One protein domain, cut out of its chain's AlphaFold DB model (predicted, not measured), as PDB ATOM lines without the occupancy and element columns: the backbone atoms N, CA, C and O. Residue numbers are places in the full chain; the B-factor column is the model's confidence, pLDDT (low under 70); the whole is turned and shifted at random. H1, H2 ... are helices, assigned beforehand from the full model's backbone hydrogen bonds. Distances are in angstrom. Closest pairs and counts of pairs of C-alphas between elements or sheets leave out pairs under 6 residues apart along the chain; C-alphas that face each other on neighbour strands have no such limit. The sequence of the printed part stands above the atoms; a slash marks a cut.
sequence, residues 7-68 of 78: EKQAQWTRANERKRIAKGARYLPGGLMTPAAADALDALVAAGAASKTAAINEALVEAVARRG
ATOM      1  N   GLU A   7       2.783 -37.595 -13.230       69.81
ATOM      2  CA  GLU A   7       3.677 -36.476 -13.553       69.81
ATOM      3  C   GLU A   7       4.800 -36.913 -14.493       69.81
ATOM      4  O   GLU A   7       5.049 -36.268 -15.513       69.81
ATOM      5  N   LYS A   8       5.421 -38.065 -14.208       70.25
ATOM      6  CA  LYS A   8       6.426 -38.665 -15.097       70.25
ATOM      7  C   LYS A   8       5.831 -39.022 -16.457       70.25
ATOM      8  O   LYS A   8       6.474 -38.804 -17.480       70.25
ATOM      9  N   GLN A   9       4.594 -39.515 -16.484       68.06
ATOM     10  CA  GLN A   9       3.895 -39.820 -17.734       68.06
ATOM     11  C   GLN A   9       3.603 -38.548 -18.547       68.06
ATOM     12  O   GLN A   9       3.886 -38.517 -19.740       68.06
ATOM     13  N   ALA A  10       3.119 -37.479 -17.910       65.62
ATOM     14  CA  ALA A  10       2.861 -36.199 -18.567       65.62
ATOM     15  C   ALA A  10       4.139 -35.557 -19.138       65.62
ATOM     16  O   ALA A  10       4.123 -35.028 -20.251       65.62
ATOM     17  N   GLN A  11       5.261 -35.633 -18.414       68.31
ATOM     18  CA  GLN A  11       6.561 -35.177 -18.918       68.31
ATOM     19  C   GLN A  11       7.017 -35.990 -20.134       68.31
ATOM     20  O   GLN A  11       7.485 -35.415 -21.118       68.31
ATOM     21  N   TRP A  12       6.831 -37.312 -20.100       63.66
ATOM     22  CA  TRP A  12       7.191 -38.193 -21.208       63.66
ATOM     23  C   TRP A  12       6.344 -37.914 -22.456       63.66
ATOM     24  O   TRP A  12       6.890 -37.792 -23.551       63.66
ATOM     25  N   THR A  13       5.033 -37.710 -22.287       67.69
ATOM     26  CA  THR A  13       4.117 -37.333 -23.373       67.69
ATOM     27  C   THR A  13       4.535 -36.017 -24.025       67.69
ATOM     28  O   THR A  13       4.696 -35.979 -25.241       67.69
ATOM     29  N   ARG A  14       4.821 -34.970 -23.235       68.12
ATOM     30  CA  ARG A  14       5.267 -33.661 -23.752       68.12
ATOM     31  C   ARG A  14       6.627 -33.727 -24.449       68.12
ATOM     32  O   ARG A  14       6.839 -33.080 -25.473       68.12
ATOM     33  N   ALA A  15       7.567 -34.506 -23.913       72.06
ATOM     34  CA  ALA A  15       8.875 -34.697 -24.538       72.06
ATOM     35  C   ALA A  15       8.755 -35.430 -25.884       72.06
ATOM     36  O   ALA A  15       9.439 -35.083 -26.849       72.06
ATOM     37  N   ASN A  16       7.867 -36.420 -25.966       71.88
ATOM     38  CA  ASN A  16       7.613 -37.166 -27.192       71.88
ATOM     39  C   ASN A  16       6.862 -36.313 -28.230       71.88
ATOM     40  O   ASN A  16       7.177 -36.341 -29.415       71.88
ATOM     41  N   GLU A  17       5.927 -35.484 -27.772       69.31
ATOM     42  CA  GLU A  17       5.213 -34.495 -28.582       69.31
ATOM     43  C   GLU A  17       6.175 -33.482 -29.219       69.31
ATOM     44  O   GLU A  17       6.180 -33.330 -30.440       69.31
ATOM     45  N   ARG A  18       7.094 -32.896 -28.438       73.88
ATOM     46  CA  ARG A  18       8.151 -32.008 -28.959       73.88
ATOM     47  C   ARG A  18       9.031 -32.690 -30.007       73.88
ATOM     48  O   ARG A  18       9.323 -32.094 -31.039       73.88
ATOM     49  N   LYS A  19       9.422 -33.949 -29.777       74.31
ATOM     50  CA  LYS A  19      10.202 -34.733 -30.753       74.31
ATOM     51  C   LYS A  19       9.433 -34.971 -32.051       74.31
ATOM     52  O   LYS A  19      10.039 -34.980 -33.116       74.31
ATOM     53  N   ARG A  20       8.117 -35.177 -31.979       67.31
ATOM     54  CA  ARG A  20       7.267 -35.369 -33.160       67.31
ATOM     55  C   ARG A  20       7.090 -34.069 -33.939       67.31
ATOM     56  O   ARG A  20       7.212 -34.100 -35.158       67.31
ATOM     57  N   ILE A  21       6.883 -32.944 -33.255       69.44
ATOM     58  CA  ILE A  21       6.805 -31.612 -33.880       69.44
ATOM     59  C   ILE A  21       8.124 -31.268 -34.581       69.44
ATOM     60  O   ILE A  21       8.106 -30.875 -35.741       69.44
ATOM     61  N   ALA A  22       9.270 -31.515 -33.935       70.44
ATOM     62  CA  ALA A  22      10.589 -31.319 -34.547       70.44
ATOM     63  C   ALA A  22      10.812 -32.181 -35.808       70.44
ATOM     64  O   ALA A  22      11.613 -31.826 -36.664       70.44
ATOM     65  N   LYS A  23      10.090 -33.299 -35.931       70.19
ATOM     66  CA  LYS A  23      10.087 -34.173 -37.112       70.19
ATOM     67  C   LYS A  23       9.027 -33.794 -38.157       70.19
ATOM     68  O   LYS A  23       8.812 -34.572 -39.075       70.19
ATOM     69  N   GLY A  24       8.344 -32.656 -38.012       64.00
ATOM     70  CA  GLY A  24       7.357 -32.161 -38.981       64.00
ATOM     71  C   GLY A  24       5.895 -32.467 -38.646       64.00
ATOM     72  O   GLY A  24       5.012 -32.193 -39.453       64.00
ATOM     73  N   ALA A  25       5.601 -33.010 -37.460       60.78
ATOM     74  CA  ALA A  25       4.220 -33.202 -37.028       60.78
ATOM     75  C   ALA A  25       3.478 -31.860 -36.900       60.78
ATOM     76  O   ALA A  25       4.000 -30.905 -36.321       60.78
ATOM     77  N   ARG A  26       2.237 -31.806 -37.391       63.91
ATOM     78  CA  ARG A  26       1.374 -30.616 -37.338       63.91
ATOM     79  C   ARG A  26       0.124 -30.895 -36.507       63.91
ATOM     80  O   ARG A  26      -0.397 -32.012 -36.511       63.91
ATOM     81  N   TYR A  27      -0.353 -29.880 -35.793       54.88
ATOM     82  CA  TYR A  27      -1.620 -29.965 -35.075       54.88
ATOM     83  C   TYR A  27      -2.788 -29.856 -36.056       54.88
ATOM     84  O   TYR A  27      -2.861 -28.913 -36.843       54.88
ATOM     85  N   LEU A  28      -3.698 -30.820 -35.977       58.69
ATOM     86  CA  LEU A  28      -5.061 -30.706 -36.485       58.69
ATOM     87  C   LEU A  28      -5.992 -30.478 -35.282       58.69
ATOM     88  O   LEU A  28      -5.638 -30.860 -34.159       58.69
ATOM     89  N   PRO A  29      -7.178 -29.873 -35.468       51.94
ATOM     90  CA  PRO A  29      -8.175 -29.808 -34.405       51.94
ATOM     91  C   PRO A  29      -8.437 -31.227 -33.869       51.94
ATOM     92  O   PRO A  29      -8.839 -32.107 -34.625       51.94
ATOM     93  N   GLY A  30      -8.139 -31.468 -32.588       63.78
ATOM     94  CA  GLY A  30      -8.291 -32.780 -31.944       63.78
ATOM     95  C   GLY A  30      -7.008 -33.602 -31.728       63.78
ATOM     96  O   GLY A  30      -7.081 -34.620 -31.043       63.78
ATOM     97  N   GLY A  31      -5.829 -33.189 -32.221       70.50
ATOM     98  CA  GLY A  31      -4.567 -33.867 -31.878       70.50
ATOM     99  C   GLY A  31      -3.374 -33.615 -32.805       70.50
ATOM    100  O   GLY A  31      -3.435 -32.842 -33.761       70.50
ATOM    101  N   LEU A  32      -2.252 -34.285 -32.511       75.19
ATOM    102  CA  LEU A  32      -1.017 -34.187 -33.294       75.19
ATOM    103  C   LEU A  32      -0.970 -35.256 -34.398       75.19
ATOM    104  O   LEU A  32      -0.843 -36.455 -34.113       75.19
ATOM    105  N   MET A  33      -0.983 -34.811 -35.653       80.75
ATOM    106  CA  MET A  33      -0.792 -35.660 -36.830       80.75
ATOM    107  C   MET A  33       0.630 -36.247 -36.844       80.75
ATOM    108  O   MET A  33       1.580 -35.632 -36.362       80.75
ATOM    109  N   THR A  34       0.822 -37.477 -37.324       84.62
ATOM    110  CA  THR A  34       2.180 -38.027 -37.501       84.62
ATOM    111  C   THR A  34       2.881 -37.342 -38.684       84.62
ATOM    112  O   THR A  34       2.188 -36.884 -39.588       84.62
ATOM    113  N   PRO A  35       4.228 -37.276 -38.718       82.12
ATOM    114  CA  PRO A  35       4.949 -36.703 -39.860       82.12
ATOM    115  C   PRO A  35       4.535 -37.311 -41.207       82.12
ATOM    116  O   PRO A  35       4.140 -36.581 -42.102       82.12
ATOM    117  N   ALA A  36       4.462 -38.643 -41.299       80.38
ATOM    118  CA  ALA A  36       4.041 -39.326 -42.525       80.38
ATOM    119  C   ALA A  36       2.623 -38.938 -42.990       80.38
ATOM    120  O   ALA A  36       2.368 -38.841 -44.185       80.38
ATOM    121  N   ALA A  37       1.695 -38.700 -42.057       87.06
ATOM    122  CA  ALA A  37       0.357 -38.230 -42.403       87.06
ATOM    123  C   ALA A  37       0.357 -36.756 -42.842       87.06
ATOM    124  O   ALA A  37      -0.435 -36.384 -43.702       87.06
ATOM    125  N   ALA A  38       1.258 -35.929 -42.296       87.06
ATOM    126  CA  ALA A  38       1.440 -34.553 -42.748       87.06
ATOM    127  C   ALA A  38       1.993 -34.500 -44.180       87.06
ATOM    128  O   ALA A  38       1.457 -33.756 -44.996       87.06
ATOM    129  N   ASP A  39       2.989 -35.333 -44.492       87.44
ATOM    130  CA  ASP A  39       3.564 -35.437 -45.839       87.44
ATOM    131  C   ASP A  39       2.529 -35.949 -46.850       87.44
ATOM    132  O   ASP A  39       2.391 -35.398 -47.940       87.44
ATOM    133  N   ALA A  40       1.741 -36.964 -46.473       89.00
ATOM    134  CA  ALA A  40       0.654 -37.469 -47.308       89.00
ATOM    135  C   ALA A  40      -0.423 -36.402 -47.563       89.00
ATOM    136  O   ALA A  40      -0.923 -36.286 -48.679       89.00
ATOM    137  N   LEU A  41      -0.763 -35.595 -46.553       88.31
ATOM    138  CA  LEU A  41      -1.709 -34.494 -46.712       88.31
ATOM    139  C   LEU A  41      -1.174 -33.418 -47.662       88.31
ATOM    140  O   LEU A  41      -1.915 -32.941 -48.519       88.31
ATOM    141  N   ASP A  42       0.099 -33.050 -47.528       89.50
ATOM    142  CA  ASP A  42       0.732 -32.075 -48.414       89.50
ATOM    143  C   ASP A  42       0.783 -32.608 -49.864       89.50
ATOM    144  O   ASP A  42       0.508 -31.853 -50.797       89.50
ATOM    145  N   ALA A  43       1.010 -33.913 -50.069       92.19
ATOM    146  CA  ALA A  43       0.939 -34.549 -51.388       92.19
ATOM    147  C   ALA A  43      -0.478 -34.533 -51.993       92.19
ATOM    148  O   ALA A  43      -0.627 -34.248 -53.179       92.19
ATOM    149  N   LEU A  44      -1.520 -34.786 -51.193       89.50
ATOM    150  CA  LEU A  44      -2.916 -34.715 -51.650       89.50
ATOM    151  C   LEU A  44      -3.319 -33.289 -52.046       89.50
ATOM    152  O   LEU A  44      -4.005 -33.086 -53.046       89.50
ATOM    153  N   VAL A  45      -2.859 -32.285 -51.297       90.50
ATOM    154  CA  VAL A  45      -3.069 -30.876 -51.658       90.50
ATOM    155  C   VAL A  45      -2.309 -30.522 -52.937       90.50
ATOM    156  O   VAL A  45      -2.883 -29.896 -53.824       90.50
ATOM    157  N   ALA A  46      -1.057 -30.965 -53.082       90.31
ATOM    158  CA  ALA A  46      -0.278 -30.762 -54.305       90.31
ATOM    159  C   ALA A  46      -0.897 -31.455 -55.533       90.31
ATOM    160  O   ALA A  46      -0.780 -30.947 -56.644       90.31
ATOM    161  N   ALA A  47      -1.594 -32.577 -55.334       87.81
ATOM    162  CA  ALA A  47      -2.330 -33.288 -56.377       87.81
ATOM    163  C   ALA A  47      -3.628 -32.580 -56.816       87.81
ATOM    164  O   ALA A  47      -4.287 -33.046 -57.742       87.81
ATOM    165  N   GLY A  48      -3.984 -31.451 -56.190       87.00
ATOM    166  CA  GLY A  48      -5.090 -30.596 -56.620       87.00
ATOM    167  C   GLY A  48      -6.290 -30.559 -55.676       87.00
ATOM    168  O   GLY A  48      -7.332 -30.028 -56.060       87.00
ATOM    169  N   ALA A  49      -6.181 -31.079 -54.448       87.50
ATOM    170  CA  ALA A  49      -7.272 -30.947 -53.488       87.50
ATOM    171  C   ALA A  49      -7.542 -29.467 -53.156       87.50
ATOM    172  O   ALA A  49      -6.642 -28.719 -52.771       87.50
ATOM    173  N   ALA A  50      -8.812 -29.057 -53.234       81.12
ATOM    174  CA  ALA A  50      -9.231 -27.663 -53.052       81.12
ATOM    175  C   ALA A  50      -8.912 -27.092 -51.653       81.12
ATOM    176  O   ALA A  50      -8.815 -25.881 -51.466       81.12
ATOM    177  N   SER A  51      -8.775 -27.955 -50.646       82.75
ATOM    178  CA  SER A  51      -8.344 -27.589 -49.296       82.75
ATOM    179  C   SER A  51      -7.811 -28.813 -48.550       82.75
ATOM    180  O   SER A  51      -8.097 -29.953 -48.916       82.75
ATOM    181  N   LYS A  52      -7.097 -28.590 -47.438       83.88
ATOM    182  CA  LYS A  52      -6.658 -29.676 -46.539       83.88
ATOM    183  C   LYS A  52      -7.833 -30.517 -46.035       83.88
ATOM    184  O   LYS A  52      -7.715 -31.730 -45.927       83.88
ATOM    185  N   THR A  53      -8.969 -29.884 -45.747       80.38
ATOM    186  CA  THR A  53     -10.181 -30.582 -45.304       80.38
ATOM    187  C   THR A  53     -10.758 -31.457 -46.414       80.38
ATOM    188  O   THR A  53     -11.117 -32.598 -46.148       80.38
ATOM    189  N   ALA A  54     -10.799 -30.960 -47.655       75.75
ATOM    190  CA  ALA A  54     -11.241 -31.750 -48.806       75.75
ATOM    191  C   ALA A  54     -10.345 -32.983 -49.018       75.75
ATOM    192  O   ALA A  54     -10.861 -34.094 -49.093       75.75
ATOM    193  N   ALA A  55      -9.019 -32.804 -48.967       88.69
ATOM    194  CA  ALA A  55      -8.054 -33.904 -49.056       88.69
ATOM    195  C   ALA A  55      -8.269 -34.973 -47.970       88.69
ATOM    196  O   ALA A  55      -8.231 -36.169 -48.251       88.69
ATOM    197  N   ILE A  56      -8.510 -34.553 -46.722       86.75
ATOM    198  CA  ILE A  56      -8.783 -35.479 -45.613       86.75
ATOM    199  C   ILE A  56     -10.100 -36.229 -45.848       86.75
ATOM    200  O   ILE A  56     -10.142 -37.444 -45.667       86.75
ATOM    201  N   ASN A  57     -11.163 -35.531 -46.258       82.38
ATOM    202  CA  ASN A  57     -12.467 -36.145 -46.509       82.38
ATOM    203  C   ASN A  57     -12.389 -37.204 -47.618       82.38
ATOM    204  O   ASN A  57     -12.865 -38.322 -47.427       82.38
ATOM    205  N   GLU A  58     -11.744 -36.882 -48.739       85.75
ATOM    206  CA  GLU A  58     -11.535 -37.813 -49.853       85.75
ATOM    207  C   GLU A  58     -10.713 -39.034 -49.419       85.75
ATOM    208  O   GLU A  58     -11.126 -40.172 -49.651       85.75
ATOM    209  N   ALA A  59      -9.609 -38.816 -48.696       88.31
ATOM    210  CA  ALA A  59      -8.759 -39.897 -48.203       88.31
ATOM    211  C   ALA A  59      -9.495 -40.845 -47.237       88.31
ATOM    212  O   ALA A  59      -9.249 -42.055 -47.246       88.31
ATOM    213  N   LEU A  60     -10.409 -40.328 -46.407       86.44
ATOM    214  CA  LEU A  60     -11.225 -41.146 -45.505       86.44
ATOM    215  C   LEU A  60     -12.242 -41.998 -46.272       86.44
ATOM    216  O   LEU A  60     -12.358 -43.194 -45.991       86.44
ATOM    217  N   VAL A  61     -12.943 -41.414 -47.250       84.31
ATOM    218  CA  VAL A  61     -13.900 -42.140 -48.104       84.31
ATOM    219  C   VAL A  61     -13.191 -43.253 -48.873       84.31
ATOM    220  O   VAL A  61     -13.640 -44.402 -48.863       84.31
ATOM    221  N   GLU A  62     -12.036 -42.953 -49.467       87.44
ATOM    222  CA  GLU A  62     -11.245 -43.940 -50.200       87.44
ATOM    223  C   GLU A  62     -10.740 -45.068 -49.283       87.44
ATOM    224  O   GLU A  62     -10.794 -46.248 -49.642       87.44
ATOM    225  N   ALA A  63     -10.289 -44.739 -48.069       87.94
ATOM    226  CA  ALA A  63      -9.838 -45.732 -47.096       87.94
ATOM    227  C   ALA A  63     -10.967 -46.679 -46.658       87.94
ATOM    228  O   ALA A  63     -10.730 -47.880 -46.502       87.94
ATOM    229  N   VAL A  64     -12.185 -46.161 -46.473       84.75
ATOM    230  CA  VAL A  64     -13.382 -46.958 -46.158       84.75
ATOM    231  C   VAL A  64     -13.736 -47.886 -47.320       84.75
ATOM    232  O   VAL A  64     -13.967 -49.078 -47.090       84.75
ATOM    233  N   ALA A  65     -13.713 -47.379 -48.555       85.38
ATOM    234  CA  ALA A  65     -13.990 -48.161 -49.757       85.38
ATOM    235  C   ALA A  65     -12.974 -49.303 -49.950       85.38
ATOM    236  O   ALA A  65     -13.366 -50.460 -50.083       85.38
ATOM    237  N   ARG A  66     -11.667 -49.012 -49.860       86.00
ATOM    238  CA  ARG A  66     -10.587 -50.015 -49.991       86.00
ATOM    239  C   ARG A  66     -10.656 -51.119 -48.936       86.00
ATOM    240  O   ARG A  66     -10.225 -52.239 -49.189       86.00
ATOM    241  N   ARG A  67     -11.168 -50.807 -47.745       87.81
ATOM    242  CA  ARG A  67     -11.331 -51.770 -46.646       87.81
ATOM    243  C   ARG A  67     -12.678 -52.499 -46.680       87.81
ATOM    244  O   ARG A  67     -12.921 -53.323 -45.804       87.81
ATOM    245  N   GLY A  68     -13.554 -52.187 -47.640       84.06
ATOM    246  CA  GLY A  68     -14.899 -52.762 -47.719       84.06
ATOM    247  C   GLY A  68     -15.784 -52.418 -46.517       84.06
ATOM    248  O   GLY A  68     -16.707 -53.162 -46.200       84.06
TER     249      GLY A  68
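What this domain is: This is residues 7 to 68 of the 78 residues of an uncharacterized protein of Ottowia sp. oral taxon 894 (UniProt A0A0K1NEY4). A long helix, H1, leads into a second, H2, which runs on roughly the same way with a loop between them, and at the far end of H2 a third helix, H3, turns off to make a corner like an L. The outer part of H1, residues 7 to 16, sticks out free at one end, and residues 60 to 68, mostly of H3, stick out free at the other. The printed part has 62 residues, with three named helices in the order H1, H2, H3 and no named strand, and the class is all helix. The whole is loose, with a radius of gyration of the C-alphas of 14.4 A, and only just elongated, spanning 41 by 27 by 17 A.

Where its parts are: H1, the longest helix by residues, covers residues 7 to 22 and measures 22.7 A from first to last C-alpha; C-alpha 7 is at (3.677, -36.476, -13.553). H2 covers residues 35 to 46 and measures 16.5 A, with C-alpha 35 at (4.949, -36.703, -39.860). H3 covers residues 52 to 66 and measures 21.0 A; C-alpha 66 is at (-10.587, -50.015, -49.991).

How they stand to each other: H1 touches no helix. H1 and H2 are close but not clearly touching, with 1 pair of C-alphas within 8 A, those of Arg 20 and Pro 35 at 7.2 A. They run the same way at a steep tilt of 36 degrees, only just steep. H1 and H3 are apart. H2 and H3 touch, and their closest C-alphas, those of Leu 44 and Ala 55, are 5.8 A apart. H2 touches H3 with residues 41 to 45 alone, and H3 touches H2 with residues 52 to 56 alone. The lines of H2 and H3 are about perpendicular, at 75 degrees. In H1, H2 and H3 every O i to N i+4 pair is within hydrogen-bond range.

The domain as a whole: The two C-alphas farthest apart are those of Glu 7 and Gly 48, at 44.3 A. Without the stretches that stand free, 43 residues remain, spanning 30 by 19 by 12 A. The printed part has no cut. The link from H1 to H2 is long, with 12 residues, 23 to 34, and in it residues 27 to 28 pair with residues 31 to 32, antiparallel. The link from H2 to H3 is tight, with 5 residues. The mean pLDDT of the printed part is 78.0; 17 residues are under 70, namely residue 7, residues 9 to 14, residue 17, residues 20 to 21 and residues 24 to 30.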